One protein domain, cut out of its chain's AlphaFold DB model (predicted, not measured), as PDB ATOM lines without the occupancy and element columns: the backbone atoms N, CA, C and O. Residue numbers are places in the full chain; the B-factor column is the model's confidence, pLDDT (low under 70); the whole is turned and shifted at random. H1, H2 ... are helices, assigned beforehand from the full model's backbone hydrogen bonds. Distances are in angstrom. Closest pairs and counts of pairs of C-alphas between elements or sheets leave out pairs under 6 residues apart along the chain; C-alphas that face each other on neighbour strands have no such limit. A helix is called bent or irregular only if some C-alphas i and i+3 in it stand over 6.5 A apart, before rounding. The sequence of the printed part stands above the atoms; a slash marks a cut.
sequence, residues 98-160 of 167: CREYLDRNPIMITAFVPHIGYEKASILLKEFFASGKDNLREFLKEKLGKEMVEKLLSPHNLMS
ATOM      1  N   CYS A  98     -11.841 -31.996  28.143       96.06
ATOM      2  CA  CYS A  98     -10.852 -32.185  27.083       96.06
ATOM      3  C   CYS A  98     -11.023 -33.543  26.382       96.06
ATOM      4  O   CYS A  98     -10.928 -33.633  25.157       96.06
ATOM      5  N   ARG A  99     -11.304 -34.609  27.145       94.88
ATOM      6  CA  ARG A  99     -11.555 -35.955  26.615       94.88
ATOM      7  C   ARG A  99     -12.830 -35.991  25.776       94.88
ATOM      8  O   ARG A  99     -12.791 -36.527  24.674       94.88
ATOM      9  N   GLU A 100     -13.903 -35.362  26.258       96.06
ATOM     10  CA  GLU A 100     -15.173 -35.218  25.542       96.06
ATOM     11  C   GLU A 100     -14.965 -34.538  24.182       96.06
ATOM     12  O   GLU A 100     -15.393 -35.072  23.161       96.06
ATOM     13  N   TYR A 101     -14.264 -33.400  24.137       96.06
ATOM     14  CA  TYR A 101     -13.980 -32.719  22.870       96.06
ATOM     15  C   TYR A 101     -13.168 -33.586  21.913       96.06
ATOM     16  O   TYR A 101     -13.492 -33.659  20.729       96.06
ATOM     17  N   LEU A 102     -12.148 -34.276  22.423       94.56
ATOM     18  CA  LEU A 102     -11.318 -35.150  21.607       94.56
ATOM     19  C   LEU A 102     -12.114 -36.341  21.048       94.56
ATOM     20  O   LEU A 102     -11.923 -36.711  19.894       94.56
ATOM     21  N   ASP A 103     -13.020 -36.922  21.833       95.44
ATOM     22  CA  ASP A 103     -13.829 -38.077  21.420       95.44
ATOM     23  C   ASP A 103     -14.943 -37.720  20.438       95.44
ATOM     24  O   ASP A 103     -15.343 -38.562  19.634       95.44
ATOM     25  N   ARG A 104     -15.410 -36.471  20.461       96.19
ATOM     26  CA  ARG A 104     -16.397 -35.945  19.511       96.19
ATOM     27  C   ARG A 104     -15.774 -35.436  18.209       96.19
ATOM     28  O   ARG A 104     -16.482 -35.301  17.217       96.19
ATOM     29  N   ASN A 105     -14.475 -35.134  18.197       95.88
ATOM     30  CA  ASN A 105     -13.834 -34.442  17.080       95.88
ATOM     31  C   ASN A 105     -13.713 -35.338  15.824       95.88
ATOM     32  O   ASN A 105     -12.904 -36.270  15.828       95.88
ATOM     33  N   PRO A 106     -14.414 -35.025  14.713       95.62
ATOM     34  CA  PRO A 106     -14.377 -35.821  13.483       95.62
ATOM     35  C   PRO A 106     -12.987 -35.884  12.833       95.62
ATOM     36  O   PRO A 106     -12.674 -36.842  12.130       95.62
ATOM     37  N   ILE A 107     -12.124 -34.893  13.093       94.69
ATOM     38  CA  ILE A 107     -10.762 -34.816  12.541       94.69
ATOM     39  C   ILE A 107      -9.905 -35.990  13.022       94.69
ATOM     40  O   ILE A 107      -8.978 -36.388  12.318       94.69
ATOM     41  N   MET A 108     -10.236 -36.617  14.155       95.44
ATOM     42  CA  MET A 108      -9.492 -37.767  14.677       95.44
ATOM     43  C   MET A 108      -9.478 -38.976  13.734       95.44
ATOM     44  O   MET A 108      -8.601 -39.828  13.862       95.44
ATOM     45  N   ILE A 109     -10.368 -39.027  12.736       95.56
ATOM     46  CA  ILE A 109     -10.310 -40.018  11.654       95.56
ATOM     47  C   ILE A 109      -8.979 -39.975  10.881       95.56
ATOM     48  O   ILE A 109      -8.539 -40.993  10.350       95.56
ATOM     49  N   THR A 110      -8.302 -38.821  10.845       93.88
ATOM     50  CA  THR A 110      -7.006 -38.646  10.166       93.88
ATOM     51  C   THR A 110      -5.929 -39.589  10.694       93.88
ATOM     52  O   THR A 110      -5.145 -40.103   9.902       93.88
ATOM     53  N   ALA A 111      -5.952 -39.915  11.991       93.44
ATOM     54  CA  ALA A 111      -5.017 -40.864  12.598       93.44
ATOM     55  C   ALA A 111      -5.138 -42.284  12.012       93.44
ATOM     56  O   ALA A 111      -4.212 -43.083  12.112       93.44
ATOM     57  N   PHE A 112      -6.267 -42.608  11.376       93.81
ATOM     58  CA  PHE A 112      -6.517 -43.918  10.785       93.81
ATOM     59  C   PHE A 112      -6.108 -43.993   9.314       93.81
ATOM     60  O   PHE A 112      -5.931 -45.097   8.804       93.81
ATOM     61  N   VAL A 113      -5.932 -42.857   8.629       94.12
ATOM     62  CA  VAL A 113      -5.643 -42.796   7.183       94.12
ATOM     63  C   VAL A 113      -4.452 -43.673   6.762       94.12
ATOM     64  O   VAL A 113      -4.613 -44.398   5.782       94.12
ATOM     65  N   PRO A 114      -3.312 -43.713   7.481       91.81
ATOM     66  CA  PRO A 114      -2.199 -44.607   7.134       91.81
ATOM     67  C   PRO A 114      -2.547 -46.097   7.209       91.81
ATOM     68  O   PRO A 114      -1.926 -46.910   6.537       91.81
ATOM     69  N   HIS A 115      -3.533 -46.464   8.029       91.38
ATOM     70  CA  HIS A 115      -3.878 -47.857   8.308       91.38
ATOM     71  C   HIS A 115      -5.046 -48.369   7.466       91.38
ATOM     72  O   HIS A 115      -5.116 -49.559   7.171       91.38
ATOM     73  N   ILE A 116      -5.993 -47.493   7.119       93.88
ATOM     74  CA  ILE A 116      -7.220 -47.882   6.406       93.88
ATOM     75  C   ILE A 116      -7.362 -47.223   5.031       93.88
ATOM     76  O   ILE A 116      -8.266 -47.589   4.284       93.88
ATOM     77  N   GLY A 117      -6.487 -46.275   4.690       95.44
ATOM     78  CA  GLY A 117      -6.556 -45.488   3.463       95.44
ATOM     79  C   GLY A 117      -7.548 -44.324   3.542       95.44
ATOM     80  O   GLY A 117      -8.524 -44.336   4.300       95.44
ATOM     81  N   TYR A 118      -7.306 -43.299   2.723       96.31
ATOM     82  CA  TYR A 118      -8.122 -42.080   2.693       96.31
ATOM     83  C   TYR A 118      -9.577 -42.340   2.283       96.31
ATOM     84  O   TYR A 118     -10.499 -41.763   2.859       96.31
ATOM     85  N   GLU A 119      -9.799 -43.218   1.303       97.31
ATOM     86  CA  GLU A 119     -11.138 -43.518   0.791       97.31
ATOM     87  C   GLU A 119     -12.022 -44.149   1.873       97.31
ATOM     88  O   GLU A 119     -13.113 -43.651   2.154       97.31
ATOM     89  N   LYS A 120     -11.514 -45.173   2.570       96.69
ATOM     90  CA  LYS A 120     -12.237 -45.824   3.669       96.69
ATOM     91  C   LYS A 120     -12.466 -44.871   4.843       96.69
ATOM     92  O   LYS A 120     -13.568 -44.840   5.385       96.69
ATOM     93  N   ALA A 121     -11.470 -44.061   5.206       97.12
ATOM     94  CA  ALA A 121     -11.624 -43.018   6.222       97.12
ATOM     95  C   ALA A 121     -12.726 -42.007   5.849       97.12
ATOM     96  O   ALA A 121     -13.557 -41.656   6.686       97.12
ATOM     97  N   SER A 122     -12.783 -41.591   4.581       97.44
ATOM     98  CA  SER A 122     -13.799 -40.666   4.067       97.44
ATOM     99  C   SER A 122     -15.204 -41.267   4.089       97.44
ATOM    100  O   SER A 122     -16.163 -40.572   4.429       97.44
ATOM    101  N   ILE A 123     -15.341 -42.552   3.749       97.81
ATOM    102  CA  ILE A 123     -16.617 -43.276   3.830       97.81
ATOM    103  C   ILE A 123     -17.087 -43.351   5.285       97.81
ATOM    104  O   ILE A 123     -18.214 -42.958   5.575       97.81
ATOM    105  N   LEU A 124     -16.214 -43.756   6.212       97.19
ATOM    106  CA  LEU A 124     -16.543 -43.824   7.640       97.19
ATOM    107  C   LEU A 124     -16.953 -42.465   8.208       97.19
ATOM    108  O   LEU A 124     -17.876 -42.392   9.013       97.19
ATOM    109  N   LEU A 125     -16.306 -41.383   7.774       96.62
ATOM    110  CA  LEU A 125     -16.661 -40.034   8.201       96.62
ATOM    111  C   LEU A 125     -18.058 -39.622   7.703       96.62
ATOM    112  O   LEU A 125     -18.840 -39.050   8.460       96.62
ATOM    113  N   LYS A 126     -18.404 -39.950   6.449       97.06
ATOM    114  CA  LYS A 126     -19.759 -39.735   5.913       97.06
ATOM    115  C   LYS A 126     -20.799 -40.566   6.665       97.06
ATOM    116  O   LYS A 126     -21.858 -40.044   7.001       97.06
ATOM    117  N   GLU A 127     -20.491 -41.829   6.958       97.25
ATOM    118  CA  GLU A 127     -21.351 -42.700   7.766       97.25
ATOM    119  C   GLU A 127     -21.562 -42.143   9.180       97.25
ATOM    120  O   GLU A 127     -22.689 -42.151   9.670       97.25
ATOM    121  N   PHE A 128     -20.511 -41.620   9.819       97.56
ATOM    122  CA  PHE A 128     -20.605 -40.994  11.137       97.56
ATOM    123  C   PHE A 128     -21.594 -39.824  11.122       97.56
ATOM    124  O   PHE A 128     -22.541 -39.821  11.910       97.56
ATOM    125  N   PHE A 129     -21.453 -38.891  10.175       96.31
ATOM    126  CA  PHE A 129     -22.378 -37.760  10.049       96.31
ATOM    127  C   PHE A 129     -23.814 -38.195   9.732       96.31
ATOM    128  O   PHE A 129     -24.755 -37.630  10.284       96.31
ATOM    129  N   ALA A 130     -23.998 -39.219   8.893       97.00
ATOM    130  CA  ALA A 130     -25.322 -39.758   8.579       97.00
ATOM    131  C   ALA A 130     -25.964 -40.501   9.764       97.00
ATOM    132  O   ALA A 130     -27.187 -40.560   9.863       97.00
ATOM    133  N   SER A 131     -25.158 -41.061  10.672       94.50
ATOM    134  CA  SER A 131     -25.645 -41.824  11.826       94.50
ATOM    135  C   SER A 131     -26.266 -40.962  12.931       94.50
ATOM    136  O   SER A 131     -26.921 -41.501  13.821       94.50
ATOM    137  N   GLY A 132     -26.029 -39.644  12.917       93.12
ATOM    138  CA  GLY A 132     -26.458 -38.729  13.980       93.12
ATOM    139  C   GLY A 132     -25.736 -38.921  15.322       93.12
ATOM    140  O   GLY A 132     -26.097 -38.267  16.299       93.12
ATOM    141  N   LYS A 133     -24.728 -39.803  15.393       93.44
ATOM    142  CA  LYS A 133     -23.882 -39.983  16.580       93.44
ATOM    143  C   LYS A 133     -22.990 -38.759  16.784       93.44
ATOM    144  O   LYS A 133     -22.544 -38.142  15.822       93.44
ATOM    145  N   ASP A 134     -22.691 -38.439  18.038       94.12
ATOM    146  CA  ASP A 134     -21.830 -37.312  18.406       94.12
ATOM    147  C   ASP A 134     -20.439 -37.745  18.898       94.12
ATOM    148  O   ASP A 134     -19.514 -36.941  18.882       94.12
ATOM    149  N   ASN A 135     -20.261 -39.011  19.287       96.81
ATOM    150  CA  ASN A 135     -18.994 -39.575  19.751       96.81
ATOM    151  C   ASN A 135     -18.315 -40.405  18.646       96.81
ATOM    152  O   ASN A 135     -18.697 -41.549  18.380       96.81
ATOM    153  N   LEU A 136     -17.290 -39.831  18.009       96.88
ATOM    154  CA  LEU A 136     -16.522 -40.489  16.951       96.88
ATOM    155  C   LEU A 136     -15.752 -41.699  17.490       96.88
ATOM    156  O   LEU A 136     -15.705 -42.731  16.822       96.88
ATOM    157  N   ARG A 137     -15.145 -41.600  18.681       96.56
ATOM    158  CA  ARG A 137     -14.357 -42.706  19.251       96.56
ATOM    159  C   ARG A 137     -15.206 -43.970  19.372       96.56
ATOM    160  O   ARG A 137     -14.770 -45.026  18.921       96.56
ATOM    161  N   GLU A 138     -16.404 -43.873  19.942       96.69
ATOM    162  CA  GLU A 138     -17.305 -45.024  20.079       96.69
ATOM    163  C   GLU A 138     -17.798 -45.535  18.719       96.69
ATOM    164  O   GLU A 138     -17.756 -46.740  18.469       96.69
ATOM    165  N   PHE A 139     -18.146 -44.640  17.786       97.38
ATOM    166  CA  PHE A 139     -18.489 -45.031  16.414       97.38
ATOM    167  C   PHE A 139     -17.368 -45.840  15.738       97.38
ATOM    168  O   PHE A 139     -17.623 -46.870  15.113       97.38
ATOM    169  N   LEU A 140     -16.112 -45.413  15.885       96.94
ATOM    170  CA  LEU A 140     -14.978 -46.124  15.303       96.94
ATOM    171  C   LEU A 140     -14.709 -47.458  16.001       96.94
ATOM    172  O   LEU A 140     -14.315 -48.404  15.323       96.94
ATOM    173  N   LYS A 141     -14.946 -47.578  17.315       97.19
ATOM    174  CA  LYS A 141     -14.805 -48.862  18.028       97.19
ATOM    175  C   LYS A 141     -15.758 -49.917  17.482       97.19
ATOM    176  O   LYS A 141     -15.352 -51.066  17.335       97.19
ATOM    177  N   GLU A 142     -16.987 -49.529  17.151       96.25
ATOM    178  CA  GLU A 142     -17.969 -50.426  16.532       96.25
ATOM    179  C   GLU A 142     -17.549 -50.869  15.121       96.25
ATOM    180  O   GLU A 142     -17.782 -52.012  14.738       96.25
ATOM    181  N   LYS A 143     -16.929 -49.974  14.339       96.00
ATOM    182  CA  LYS A 143     -16.599 -50.213  12.921       96.00
ATOM    183  C   LYS A 143     -15.240 -50.876  12.692       96.00
ATOM    184  O   LYS A 143     -15.088 -51.630  11.733       96.00
ATOM    185  N   LEU A 144     -14.247 -50.554  13.517       95.25
ATOM    186  CA  LEU A 144     -12.840 -50.940  13.338       95.25
ATOM    187  C   LEU A 144     -12.290 -51.786  14.497       95.25
ATOM    188  O   LEU A 144     -11.173 -52.287  14.407       95.25
ATOM    189  N   GLY A 145     -13.064 -51.966  15.569       96.12
ATOM    190  CA  GLY A 145     -12.660 -52.716  16.753       96.12
ATOM    191  C   GLY A 145     -11.995 -51.850  17.828       96.12
ATOM    192  O   GLY A 145     -11.295 -50.873  17.558       96.12
ATOM    193  N   LYS A 146     -12.212 -52.234  19.092       96.38
ATOM    194  CA  LYS A 146     -11.783 -51.459  20.267       96.38
ATOM    195  C   LYS A 146     -10.266 -51.296  20.370       96.38
ATOM    196  O   LYS A 146      -9.794 -50.205  20.675       96.38
ATOM    197  N   GLU A 147      -9.517 -52.367  20.131       94.75
ATOM    198  CA  GLU A 147      -8.063 -52.394  20.323       94.75
ATOM    199  C   GLU A 147      -7.340 -51.432  19.372       94.75
ATOM    200  O   GLU A 147      -6.533 -50.611  19.810       94.75
ATOM    201  N   MET A 148      -7.700 -51.465  18.085       93.19
ATOM    202  CA  MET A 148      -7.141 -50.569  17.073       93.19
ATOM    203  C   MET A 148      -7.417 -49.101  17.414       93.19
ATOM    204  O   MET A 148      -6.512 -48.273  17.363       93.19
ATOM    205  N   VAL A 149      -8.655 -48.776  17.797       95.75
ATOM    206  CA  VAL A 149      -9.061 -47.396  18.095       95.75
ATOM    207  C   VAL A 149      -8.371 -46.856  19.342       95.75
ATOM    208  O   VAL A 149      -7.857 -45.741  19.310       95.75
ATOM    209  N   GLU A 150      -8.317 -47.631  20.427       94.50
ATOM    210  CA  GLU A 150      -7.634 -47.209  21.656       94.50
ATOM    211  C   GLU A 150      -6.130 -47.020  21.435       94.50
ATOM    212  O   GLU A 150      -5.552 -46.054  21.934       94.50
ATOM    213  N   LYS A 151      -5.505 -47.884  20.624       92.62
ATOM    214  CA  LYS A 151      -4.100 -47.738  20.244       92.62
ATOM    215  C   LYS A 151      -3.886 -46.458  19.437       92.62
ATOM    216  O   LYS A 151      -3.089 -45.612  19.842       92.62
ATOM    217  N   LEU A 152      -4.590 -46.282  18.319       92.88
ATOM    218  CA  LEU A 152      -4.361 -45.158  17.402       92.88
ATOM    219  C   LEU A 152      -4.749 -43.802  18.000       92.88
ATOM    220  O   LEU A 152      -4.056 -42.817  17.766       92.88
ATOM    221  N   LEU A 153      -5.794 -43.751  18.828       93.81
ATOM    222  CA  LEU A 153      -6.216 -42.529  19.519       93.81
ATOM    223  C   LEU A 153      -5.577 -42.355  20.905       93.81
ATOM    224  O   LEU A 153      -6.077 -41.572  21.721       93.81
ATOM    225  N   SER A 154      -4.503 -43.087  21.208       92.19
ATOM    226  CA  SER A 154      -3.733 -42.862  22.429       92.19
ATOM    227  C   SER A 154      -2.969 -41.530  22.344       92.19
ATOM    228  O   SER A 154      -2.464 -41.181  21.272       92.19
ATOM    229  N   PRO A 155      -2.815 -40.778  23.454       90.38
ATOM    230  CA  PRO A 155      -2.065 -39.518  23.445       90.38
ATOM    231  C   PRO A 155      -0.643 -39.667  22.891       90.38
ATOM    232  O   PRO A 155      -0.151 -38.782  22.199       90.38
ATOM    233  N   HIS A 156      -0.002 -40.808  23.157       89.19
ATOM    234  CA  HIS A 156       1.340 -41.114  22.672       89.19
ATOM    235  C   HIS A 156       1.435 -41.119  21.138       89.19
ATOM    236  O   HIS A 156       2.433 -40.657  20.592       89.19
ATOM    237  N   ASN A 157       0.394 -41.599  20.457       90.06
ATOM    238  CA  ASN A 157       0.364 -41.717  18.999       90.06
ATOM    239  C   ASN A 157      -0.135 -40.448  18.326       90.06
ATOM    240  O   ASN A 157       0.379 -40.050  17.290       90.06
ATOM    241  N   LEU A 158      -1.099 -39.770  18.945       91.81
ATOM    242  CA  LEU A 158      -1.608 -38.501  18.429       91.81
ATOM    243  C   LEU A 158      -0.573 -37.374  18.498       91.81
ATOM    244  O   LEU A 158      -0.654 -36.424  17.726       91.81
ATOM    245  N   MET A 159       0.386 -37.473  19.419       92.00
ATOM    246  CA  MET A 159       1.446 -36.481  19.608       92.00
ATOM    247  C   MET A 159       2.814 -36.957  19.097       92.00
ATOM    248  O   MET A 159       3.821 -36.299  19.363       92.00
ATOM    249  N   SER A 160       2.896 -38.095  18.393       89.81
ATOM    250  CA  SER A 160       4.169 -38.556  17.838       89.81
ATOM    251  C   SER A 160       4.580 -37.743  16.613       89.81
ATOM    252  O   SER A 160       3.754 -37.348  15.792       89.81
TER     253      SER A 160
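Overview. This is residues 98 to 160 of the 167 residues of the protein "Lyase_1 domain-containing protein" of Candidatus Latescibacteria bacterium (UniProt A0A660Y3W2). Six short helices make a small, mostly crossed packing: H2 and H3 form a helical hairpin spread as a V, and H4 and H5 make a second corner over one side of it. H1 lies at the end where H2 begins, and H6 lies off by H2 and H5, touching no helix. The printed part has 63 residues, with six named helices, H1 to H6 in order, and no named strand: all helix. It is compact, with a radius of gyration of the C-alphas of 10.8 A and spans of 30 by 26 by 18 A.

Arrangement. Start at H1, residues 98 to 104, which touches H4, residues 136 to 144, with C-alphas 103 and 137 closest at 5.1 A; their steep tilt is 50 degrees, the same way. Next find the hairpin of H2, residues 106 to 116, and H3, residues 118 to 131: H3 touches H2 with residues 121 to 125 alone. Their closest C-alphas, 113 and 121, are 6.1 A apart; they run opposite ways at 37 degrees, only just steep. H4 is close but not clearly touching to H2, with C-alphas 106 and 136 closest at 6.2 A, and to H3, with C-alphas 128 and 139 closest at 7.0 A. H4 touches H5, residues 146 to 152, with C-alphas 141 and 149 closest at 5.9 A, at a steep tilt of 63 degrees, opposite ways. H6, residues 155 to 158, is close but not clearly touching to H2, with C-alphas 111 and 158 closest at 7.2 A. H1 and H3 are apart. Every O i to N i+4 pair is within hydrogen-bond range in H1, H3, H4 and H5; H2 has 1 of 7, beside 6 of 8 O i to N i+3 pairs, and H6 is too short for an i+4 pair.

Along the chain. Find C-alpha 98 at (-10.852, -32.185, 27.083), where H1 begins. H2 is 15.7 A long and irregular, its C-alphas 111 and 114 being 7.2 A apart. H3, 19.8 A long, ends at C-alpha 131, (-25.645, -41.824, 11.826). H6 ends at C-alpha 158, (-1.608, -38.501, 18.429).

Size, cuts and confidence. The C-alphas farthest apart, of Ala 130 and Ser 160, are 30.9 A apart. The printed part has no cut, and its five links are tight. The mean pLDDT of the printed part is 95.0, and no printed residue is under 70.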